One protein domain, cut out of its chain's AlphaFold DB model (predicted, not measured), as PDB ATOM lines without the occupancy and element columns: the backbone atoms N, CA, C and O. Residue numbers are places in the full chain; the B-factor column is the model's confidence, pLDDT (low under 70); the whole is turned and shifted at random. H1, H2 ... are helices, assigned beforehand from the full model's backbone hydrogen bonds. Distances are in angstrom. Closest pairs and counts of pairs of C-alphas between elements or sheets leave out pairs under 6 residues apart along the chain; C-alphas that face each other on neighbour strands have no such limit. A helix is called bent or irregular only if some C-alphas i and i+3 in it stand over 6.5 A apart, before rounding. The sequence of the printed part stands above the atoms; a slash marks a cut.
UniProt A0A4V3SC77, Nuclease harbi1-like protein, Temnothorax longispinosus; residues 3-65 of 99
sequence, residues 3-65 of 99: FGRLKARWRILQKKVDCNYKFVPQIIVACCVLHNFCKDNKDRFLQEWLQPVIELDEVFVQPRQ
ATOM      1  N   PHE A   3      44.867  14.865  23.573       83.19
ATOM      2  CA  PHE A   3      44.243  14.777  22.251       83.19
ATOM      3  C   PHE A   3      43.217  13.637  22.126       83.19
ATOM      4  O   PHE A   3      42.105  13.862  21.663       83.19
ATOM      5  N   GLY A   4      43.531  12.438  22.637       88.94
ATOM      6  CA  GLY A   4      42.579  11.317  22.649       88.94
ATOM      7  C   GLY A   4      41.307  11.625  23.449       88.94
ATOM      8  O   GLY A   4      40.202  11.347  22.994       88.94
ATOM      9  N   ARG A   5      41.435  12.302  24.600       91.88
ATOM     10  CA  ARG A   5      40.277  12.731  25.406       91.88
ATOM     11  C   ARG A   5      39.459  13.823  24.719       91.88
ATOM     12  O   ARG A   5      38.240  13.830  24.854       91.88
ATOM     13  N   LEU A   6      40.109  14.729  23.988       93.06
ATOM     14  CA  LEU A   6      39.434  15.741  23.176       93.06
ATOM     15  C   LEU A   6      38.576  15.078  22.084       93.06
ATOM     16  O   LEU A   6      37.381  15.358  22.009       93.06
ATOM     17  N   LYS A   7      39.158  14.153  21.303       91.62
ATOM     18  CA  LYS A   7      38.437  13.374  20.277       91.62
ATOM     19  C   LYS A   7      37.285  12.571  20.882       91.62
ATOM     20  O   LYS A   7      36.184  12.591  20.346       91.62
ATOM     21  N   ALA A   8      37.511  11.904  22.014       93.94
ATOM     22  CA  ALA A   8      36.496  11.105  22.705       93.94
ATOM     23  C   ALA A   8      35.276  11.937  23.121       93.94
ATOM     24  O   ALA A   8      34.136  11.498  22.994       93.94
ATOM     25  N   ARG A   9      35.520  13.165  23.585       93.44
ATOM     26  CA  ARG A   9      34.480  14.069  24.080       93.44
ATOM     27  C   ARG A   9      33.698  14.741  22.954       93.44
ATOM     28  O   ARG A   9      32.487  14.908  23.064       93.44
ATOM     29  N   TRP A  10      34.375  15.081  21.859       93.81
ATOM     30  CA  TRP A  10      33.775  15.771  20.721       93.81
ATOM     31  C   TRP A  10      33.762  14.875  19.482       93.81
ATOM     32  O   TRP A  10      34.701  14.865  18.689       93.81
ATOM     33  N   ARG A  11      32.649  14.156  19.277       89.50
ATOM     34  CA  ARG A  11      32.455  13.239  18.134       89.50
ATOM     35  C   ARG A  11      32.636  13.898  16.761       89.50
ATOM     36  O   ARG A  11      32.984  13.210  15.809       89.50
ATOM     37  N   ILE A  12      32.458  15.218  16.657       90.56
ATOM     38  CA  ILE A  12      32.727  15.980  15.424       90.56
ATOM     39  C   ILE A  12      34.192  15.873  14.969       90.56
ATOM     40  O   ILE A  12      34.467  15.983  13.783       90.56
ATOM     41  N   LEU A  13      35.122  15.601  15.892       90.50
ATOM     42  CA  LEU A  13      36.546  15.397  15.602       90.50
ATOM     43  C   LEU A  13      36.893  13.935  15.272       90.50
ATOM     44  O   LEU A  13      38.041  13.639  14.949       90.50
ATOM     45  N   GLN A  14      35.939  13.011  15.415       87.62
ATOM     46  CA  GLN A  14      36.134  11.584  15.127       87.62
ATOM     47  C   GLN A  14      35.799  11.237  13.673       87.62
ATOM     48  O   GLN A  14      36.277  10.235  13.153       87.62
ATOM     49  N   LYS A  15      34.967  12.050  13.019       82.00
ATOM     50  CA  LYS A  15      34.514  11.834  11.644       82.00
ATOM     51  C   LYS A  15      35.051  12.924  10.727       82.00
ATOM     52  O   LYS A  15      35.550  13.953  11.179       82.00
ATOM     53  N   LYS A  16      34.903  12.703   9.421       82.88
ATOM     54  CA  LYS A  16      35.076  13.762   8.430       82.88
ATOM     55  C   LYS A  16      34.160  14.931   8.797       82.88
ATOM     56  O   LYS A  16      32.977  14.741   9.067       82.88
ATOM     57  N   VAL A  17      34.727  16.132   8.827       86.06
ATOM     58  CA  VAL A  17      33.951  17.344   9.062       86.06
ATOM     59  C   VAL A  17      33.263  17.716   7.751       86.06
ATOM     60  O   VAL A  17      33.901  18.234   6.836       86.06
ATOM     61  N   ASP A  18      31.961  17.448   7.662       86.31
ATOM     62  CA  ASP A  18      31.128  17.772   6.497       86.31
ATOM     63  C   ASP A  18      30.662  19.238   6.533       86.31
ATOM     64  O   ASP A  18      29.478  19.557   6.440       86.31
ATOM     65  N   CYS A  19      31.610  20.161   6.698       87.62
ATOM     66  CA  CYS A  19      31.375  21.594   6.570       87.62
ATOM     67  C   CYS A  19      32.394  22.212   5.615       87.62
ATOM     68  O   CYS A  19      33.404  21.603   5.257       87.62
ATOM     69  N   ASN A  20      32.156  23.460   5.212       91.81
ATOM     70  CA  ASN A  20      33.148  24.195   4.439       91.81
ATOM     71  C   ASN A  20      34.467  24.268   5.236       91.81
ATOM     72  O   ASN A  20      34.471  24.650   6.409       91.81
ATOM     73  N   TYR A  21      35.577  23.894   4.589       91.75
ATOM     74  CA  TYR A  21      36.897  23.770   5.215       91.75
ATOM     75  C   TYR A  21      37.343  25.046   5.942       91.75
ATOM     76  O   TYR A  21      38.087  24.974   6.918       91.75
ATOM     77  N   LYS A  22      36.845  26.218   5.520       95.00
ATOM     78  CA  LYS A  22      37.125  27.512   6.158       95.00
ATOM     79  C   LYS A  22      36.642  27.591   7.612       95.00
ATOM     80  O   LYS A  22      37.208  28.350   8.389       95.00
ATOM     81  N   PHE A  23      35.634  26.803   7.989       92.81
ATOM     82  CA  PHE A  23      35.083  26.761   9.351       92.81
ATOM     83  C   PHE A  23      35.759  25.715  10.242       92.81
ATOM     84  O   PHE A  23      35.639  25.779  11.465       92.81
ATOM     85  N   VAL A  24      36.514  24.775   9.666       93.12
ATOM     86  CA  VAL A  24      37.191  23.708  10.421       93.12
ATOM     87  C   VAL A  24      38.101  24.264  11.529       93.12
ATOM     88  O   VAL A  24      37.995  23.779  12.656       93.12
ATOM     89  N   PRO A  25      38.923  25.314  11.304       94.62
ATOM     90  CA  PRO A  25      39.731  25.895  12.376       94.62
ATOM     91  C   PRO A  25      38.890  26.413  13.550       94.62
ATOM     92  O   PRO A  25      39.261  26.226  14.706       94.62
ATOM     93  N   GLN A  26      37.734  27.018  13.267       95.75
ATOM     94  CA  GLN A  26      36.838  27.562  14.292       95.75
ATOM     95  C   GLN A  26      36.206  26.439  15.121       95.75
ATOM     96  O   GLN A  26      36.146  26.542  16.344       95.75
ATOM     97  N   ILE A  27      35.813  25.337  14.473       94.25
ATOM     98  CA  ILE A  27      35.305  24.133  15.147       94.25
ATOM     99  C   ILE A  27      36.368  23.553  16.084       94.25
ATOM    100  O   ILE A  27      36.065  23.249  17.240       94.25
ATOM    101  N   ILE A  28      37.615  23.428  15.614       93.75
ATOM    102  CA  ILE A  28      38.727  22.905  16.420       93.75
ATOM    103  C   ILE A  28      38.961  23.797  17.642       93.75
ATOM    104  O   ILE A  28      39.030  23.290  18.763       93.75
ATOM    105  N   VAL A  29      39.037  25.118  17.449       95.69
ATOM    106  CA  VAL A  29      39.229  26.075  18.549       95.69
ATOM    107  C   VAL A  29      38.084  25.987  19.555       95.69
ATOM    108  O   VAL A  29      38.346  25.865  20.751       95.69
ATOM    109  N   ALA A  30      36.831  25.971  19.095       96.25
ATOM    110  CA  ALA A  30      35.669  25.830  19.969       96.25
ATOM    111  C   ALA A  30      35.730  24.530  20.791       96.25
ATOM    112  O   ALA A  30      35.548  24.559  22.006       96.25
ATOM    113  N   CYS A  31      36.076  23.403  20.160       95.50
ATOM    114  CA  CYS A  31      36.246  22.121  20.849       95.50
ATOM    115  C   CYS A  31      37.350  22.178  21.920       95.50
ATOM    116  O   CYS A  31      37.169  21.649  23.020       95.50
ATOM    117  N   CYS A  32      38.480  22.829  21.630       95.56
ATOM    118  CA  CYS A  32      39.570  23.021  22.591       95.56
ATOM    119  C   CYS A  32      39.148  23.899  23.778       95.56
ATOM    120  O   CYS A  32      39.408  23.537  24.926       95.56
ATOM    121  N   VAL A  33      38.467  25.019  23.517       96.56
ATOM    122  CA  VAL A  33      37.966  25.927  24.563       96.56
ATOM    123  C   VAL A  33      36.973  25.203  25.469       96.56
ATOM    124  O   VAL A  33      37.146  25.195  26.687       96.56
ATOM    125  N   LEU A  34      35.982  24.524  24.887       96.62
ATOM    126  CA  LEU A  34      34.983  23.771  25.647       96.62
ATOM    127  C   LEU A  34      35.611  22.616  26.434       96.62
ATOM    128  O   LEU A  34      35.202  22.330  27.556       96.62
ATOM    129  N   HIS A  35      36.629  21.954  25.882       94.12
ATOM    130  CA  HIS A  35      37.361  20.911  26.596       94.12
ATOM    131  C   HIS A  35      38.071  21.452  27.836       94.12
ATOM    132  O   HIS A  35      37.985  20.836  28.900       94.12
ATOM    133  N   ASN A  36      38.757  22.589  27.705       93.69
ATOM    134  CA  ASN A  36      39.424  23.239  28.828       93.69
ATOM    135  C   ASN A  36      38.406  23.659  29.887       93.69
ATOM    136  O   ASN A  36      38.577  23.315  31.049       93.69
ATOM    137  N   PHE A  37      37.291  24.262  29.467       95.94
ATOM    138  CA  PHE A  37      36.192  24.594  30.366       95.94
ATOM    139  C   PHE A  37      35.684  23.363  31.135       95.94
ATOM    140  O   PHE A  37      35.607  23.391  32.360       95.94
ATOM    141  N   CYS A  38      35.396  22.245  30.458       94.75
ATOM    142  CA  CYS A  38      34.991  21.010  31.138       94.75
ATOM    143  C   CYS A  38      36.066  20.497  32.108       94.75
ATOM    144  O   CYS A  38      35.733  20.017  33.188       94.75
ATOM    145  N   LYS A  39      37.349  20.588  31.740       91.50
ATOM    146  CA  LYS A  39      38.456  20.171  32.610       91.50
ATOM    147  C   LYS A  39      38.570  21.033  33.863       91.50
ATOM    148  O   LYS A  39      38.748  20.470  34.941       91.50
ATOM    149  N   ASP A  40      38.454  22.348  33.725       95.62
ATOM    150  CA  ASP A  40      38.549  23.293  34.840       95.62
ATOM    151  C   ASP A  40      37.389  23.094  35.822       95.62
ATOM    152  O   ASP A  40      37.586  23.104  37.036       95.62
ATOM    153  N   ASN A  41      36.202  22.772  35.300       96.44
ATOM    154  CA  ASN A  41      35.030  22.409  36.099       96.44
ATOM    155  C   ASN A  41      35.070  20.969  36.648       96.44
ATOM    156  O   ASN A  41      34.114  20.537  37.290       96.44
ATOM    157  N   LYS A  42      36.151  20.212  36.402       93.88
ATOM    158  CA  LYS A  42      36.287  18.789  36.771       93.88
ATOM    159  C   LYS A  42      35.109  17.935  36.290       93.88
ATOM    160  O   LYS A  42      34.729  16.968  36.950       93.88
ATOM    161  N   ASP A  43      34.544  18.290  35.140       95.06
ATOM    162  CA  ASP A  43      33.390  17.588  34.610       95.06
ATOM    163  C   ASP A  43      33.736  16.130  34.284       95.06
ATOM    164  O   ASP A  43      34.858  15.792  33.877       95.06
ATOM    165  N   ARG A  44      32.755  15.245  34.474       93.50
ATOM    166  CA  ARG A  44      32.955  13.799  34.380       93.50
ATOM    167  C   ARG A  44      33.419  13.415  32.976       93.50
ATOM    168  O   ARG A  44      32.863  13.838  31.963       93.50
ATOM    169  N   PHE A  45      34.428  12.552  32.912       93.38
ATOM    170  CA  PHE A  45      34.883  11.917  31.681       93.38
ATOM    171  C   PHE A  45      34.689  10.405  31.792       93.38
ATOM    172  O   PHE A  45      35.178   9.791  32.740       93.38
ATOM    173  N   LEU A  46      33.988   9.809  30.827       93.44
ATOM    174  CA  LEU A  46      33.787   8.361  30.761       93.44
ATOM    175  C   LEU A  46      34.900   7.726  29.931       93.44
ATOM    176  O   LEU A  46      35.119   8.122  28.789       93.44
ATOM    177  N   GLN A  47      35.588   6.728  30.491       91.69
ATOM    178  CA  GLN A  47      36.624   5.981  29.762       91.69
ATOM    179  C   GLN A  47      36.056   5.276  28.527       91.69
ATOM    180  O   GLN A  47      36.721   5.230  27.500       91.69
ATOM    181  N   GLU A  48      34.799   4.834  28.588       93.38
ATOM    182  CA  GLU A  48      34.059   4.232  27.471       93.38
ATOM    183  C   GLU A  48      34.028   5.121  26.218       93.38
ATOM    184  O   GLU A  48      33.938   4.624  25.100       93.38
ATOM    185  N   TRP A  49      34.161   6.445  26.365       93.38
ATOM    186  CA  TRP A  49      34.218   7.357  25.218       93.38
ATOM    187  C   TRP A  49      35.501   7.230  24.396       93.38
ATOM    188  O   TRP A  49      35.549   7.735  23.274       93.38
ATOM    189  N   LEU A  50      36.547   6.599  24.935       93.56
ATOM    190  CA  LEU A  50      37.775   6.323  24.193       93.56
ATOM    191  C   LEU A  50      37.615   5.149  23.232       93.56
ATOM    192  O   LEU A  50      38.319   5.126  22.230       93.56
ATOM    193  N   GLN A  51      36.694   4.222  23.501       92.50
ATOM    194  CA  GLN A  51      36.547   2.995  22.720       92.50
ATOM    195  C   GLN A  51      36.351   3.276  21.216       92.50
ATOM    196  O   GLN A  51      37.159   2.796  20.421       92.50
ATOM    197  N   PRO A  52      35.434   4.178  20.802       90.75
ATOM    198  CA  PRO A  52      35.279   4.513  19.386       90.75
ATOM    199  C   PRO A  52      36.496   5.236  18.797       90.75
ATOM    200  O   PRO A  52      36.737   5.171  17.598       90.75
ATOM    201  N   VAL A  53      37.263   5.965  19.617       90.56
ATOM    202  CA  VAL A  53      38.475   6.659  19.154       90.56
ATOM    203  C   VAL A  53      39.574   5.654  18.838       90.56
ATOM    204  O   VAL A  53      40.236   5.805  17.819       90.56
ATOM    205  N   ILE A  54      39.742   4.641  19.692       89.88
ATOM    206  CA  ILE A  54      40.720   3.565  19.504       89.88
ATOM    207  C   ILE A  54      40.380   2.782  18.236       89.88
ATOM    208  O   ILE A  54      41.229   2.656  17.363       89.88
ATOM    209  N   GLU A  55      39.121   2.362  18.088       91.38
ATOM    210  CA  GLU A  55      38.644   1.647  16.897       91.38
ATOM    211  C   GLU A  55      38.881   2.453  15.611       91.38
ATOM    212  O   GLU A  55      39.356   1.925  14.608       91.38
ATOM    213  N   LEU A  56      38.601   3.760  15.631       87.25
ATOM    214  CA  LEU A  56      38.846   4.623  14.474       87.25
ATOM    215  C   LEU A  56      40.334   4.823  14.185       87.25
ATOM    216  O   LEU A  56      40.703   4.910  13.016       87.25
ATOM    217  N   ASP A  57      41.183   4.904  15.206       85.50
ATOM    218  CA  ASP A  57      42.631   5.036  15.025       85.50
ATOM    219  C   ASP A  57      43.264   3.722  14.512       85.50
ATOM    220  O   ASP A  57      44.276   3.771  13.811       85.50
ATOM    221  N   GLU A  58      42.649   2.566  14.790       87.44
ATOM    222  CA  GLU A  58      43.012   1.264  14.209       87.44
ATOM    223  C   GLU A  58      42.558   1.121  12.749       87.44
ATOM    224  O   GLU A  58      43.318   0.631  11.915       87.44
ATOM    225  N   VAL A  59      41.342   1.565  12.414       89.62
ATOM    226  CA  VAL A  59      40.823   1.524  11.032       89.62
ATOM    227  C   VAL A  59      41.543   2.538  10.141       89.62
ATOM    228  O   VAL A  59      41.912   2.236   9.006       89.62
ATOM    229  N   PHE A  60      41.758   3.750  10.652       84.38
ATOM    230  CA  PHE A  60      42.403   4.854   9.946       84.38
ATOM    231  C   PHE A  60      43.788   5.114  10.525       84.38
ATOM    232  O   PHE A  60      44.069   6.193  11.060       84.38
ATOM    233  N   VAL A  61      44.656   4.110  10.392       81.69
ATOM    234  CA  VAL A  61      46.041   4.176  10.859       81.69
ATOM    235  C   VAL A  61      46.699   5.423  10.279       81.69
ATOM    236  O   VAL A  61      46.866   5.555   9.063       81.69
ATOM    237  N   GLN A  62      47.072   6.355  11.159       77.12
ATOM    238  CA  GLN A  62      47.903   7.480  10.751       77.12
ATOM    239  C   GLN A  62      49.170   6.903  10.120       77.12
ATOM    240  O   GLN A  62      49.759   5.990  10.711       77.12
ATOM    241  N   PRO A  63      49.612   7.412   8.952       78.56
ATOM    242  CA  PRO A  63      50.902   7.028   8.410       78.56
ATOM    243  C   PRO A  63      51.900   7.137   9.547       78.56
ATOM    244  O   PRO A  63      51.914   8.159  10.242       78.56
ATOM    245  N   ARG A  64      52.693   6.082   9.781       66.88
ATOM    246  CA  ARG A  64      53.830   6.219  10.684       66.88
ATOM    247  C   ARG A  64      54.555   7.433  10.156       66.88
ATOM    248  O   ARG A  64      55.027   7.405   9.018       66.88
ATOM    249  N   GLN A  65      54.564   8.517  10.935       59.53
ATOM    250  CA  GLN A  65      55.502   9.575  10.651       59.53
ATOM    251  C   GLN A  65      56.811   8.805  10.529       59.53
ATOM    252  O   GLN A  65      57.194   8.090  11.462       59.53
TER     253      GLN A  65
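AT A GLANCE: This is residues 3 to 65 of the 99 residues of the protein "Nuclease harbi1-like protein" of Temnothorax longispinosus (UniProt A0A4V3SC77). Two longer helices, H2 and H3, stand apart on two sides of the short helix H1, which sits in the gap between them, points through that gap at a steep angle to both rather than spanning it from one to the other, and touches both. The long link from H1 to H2, residues 10 to 20, bulges off to one side before it reaches the first residues of H2, while residues 58 to 65, the end of the printed part, stick out from the body. The printed part has 63 residues with three named helices, in the order H1, H2, H3, and no named strand; the class is all helix. The whole is only just compact, close to loose, with a radius of gyration of the C-alphas of 12.8 A, and it spans 35 by 30 by 22 A.

HOW THE PARTS SIT: H2, residues 21 to 40, is the longest helix. It touches H1, residues 3 to 9, with residues 31 to 35 alone. The closest C-alphas of the two are those of Leu 6 and His 35, 6.5 A apart, and their lines are about perpendicular at 86 degrees. H3, residues 47 to 59, touches H1 with its residues 49 to 53 alone. Their closest C-alphas are those of Ala 8 and Trp 49, 5.1 A apart. H1 and H3 run opposite ways at a steep tilt of 63 degrees. H2 and H3 are apart, though they follow each other in the chain. In H1 each pair of O i and N i+4 is within hydrogen-bond range; in H2 it is 14 of 16 pairs and in H3 6 of 9.

IN THESE COORDINATES: H2 is 29.7 A long from C-alpha 21 at (36.897, 23.770, 5.215) to C-alpha 40 at (38.549, 23.293, 34.840), with z rising along it. It is only just irregular: C-alphas 22 and 25 are 6.9 A apart. H1 is 10.0 A long and begins with C-alpha 3 at (44.243, 14.777, 22.251). H3 is 19.7 A long and ends with C-alpha 59 at (40.823, 1.524, 11.032). It too is only just irregular: C-alphas 49 and 52 are 6.6 A apart.

THE WHOLE: The two C-alphas farthest apart are those of Asn 41 and Arg 64, at 35.5 A. Without residues 58 to 65, which stand free and of which 58 and 59 belong to H3, the body has 55 residues and spans 32 by 27 by 13 A. The link from H1 to H2, 11 residues, is long; that from H2 to H3, 6 residues, is short. The printed part runs from residue 3 to residue 65 and has no cut. The mean pLDDT of the printed part is 90.3, and in this predicted model residues 64 to 65 are under 70.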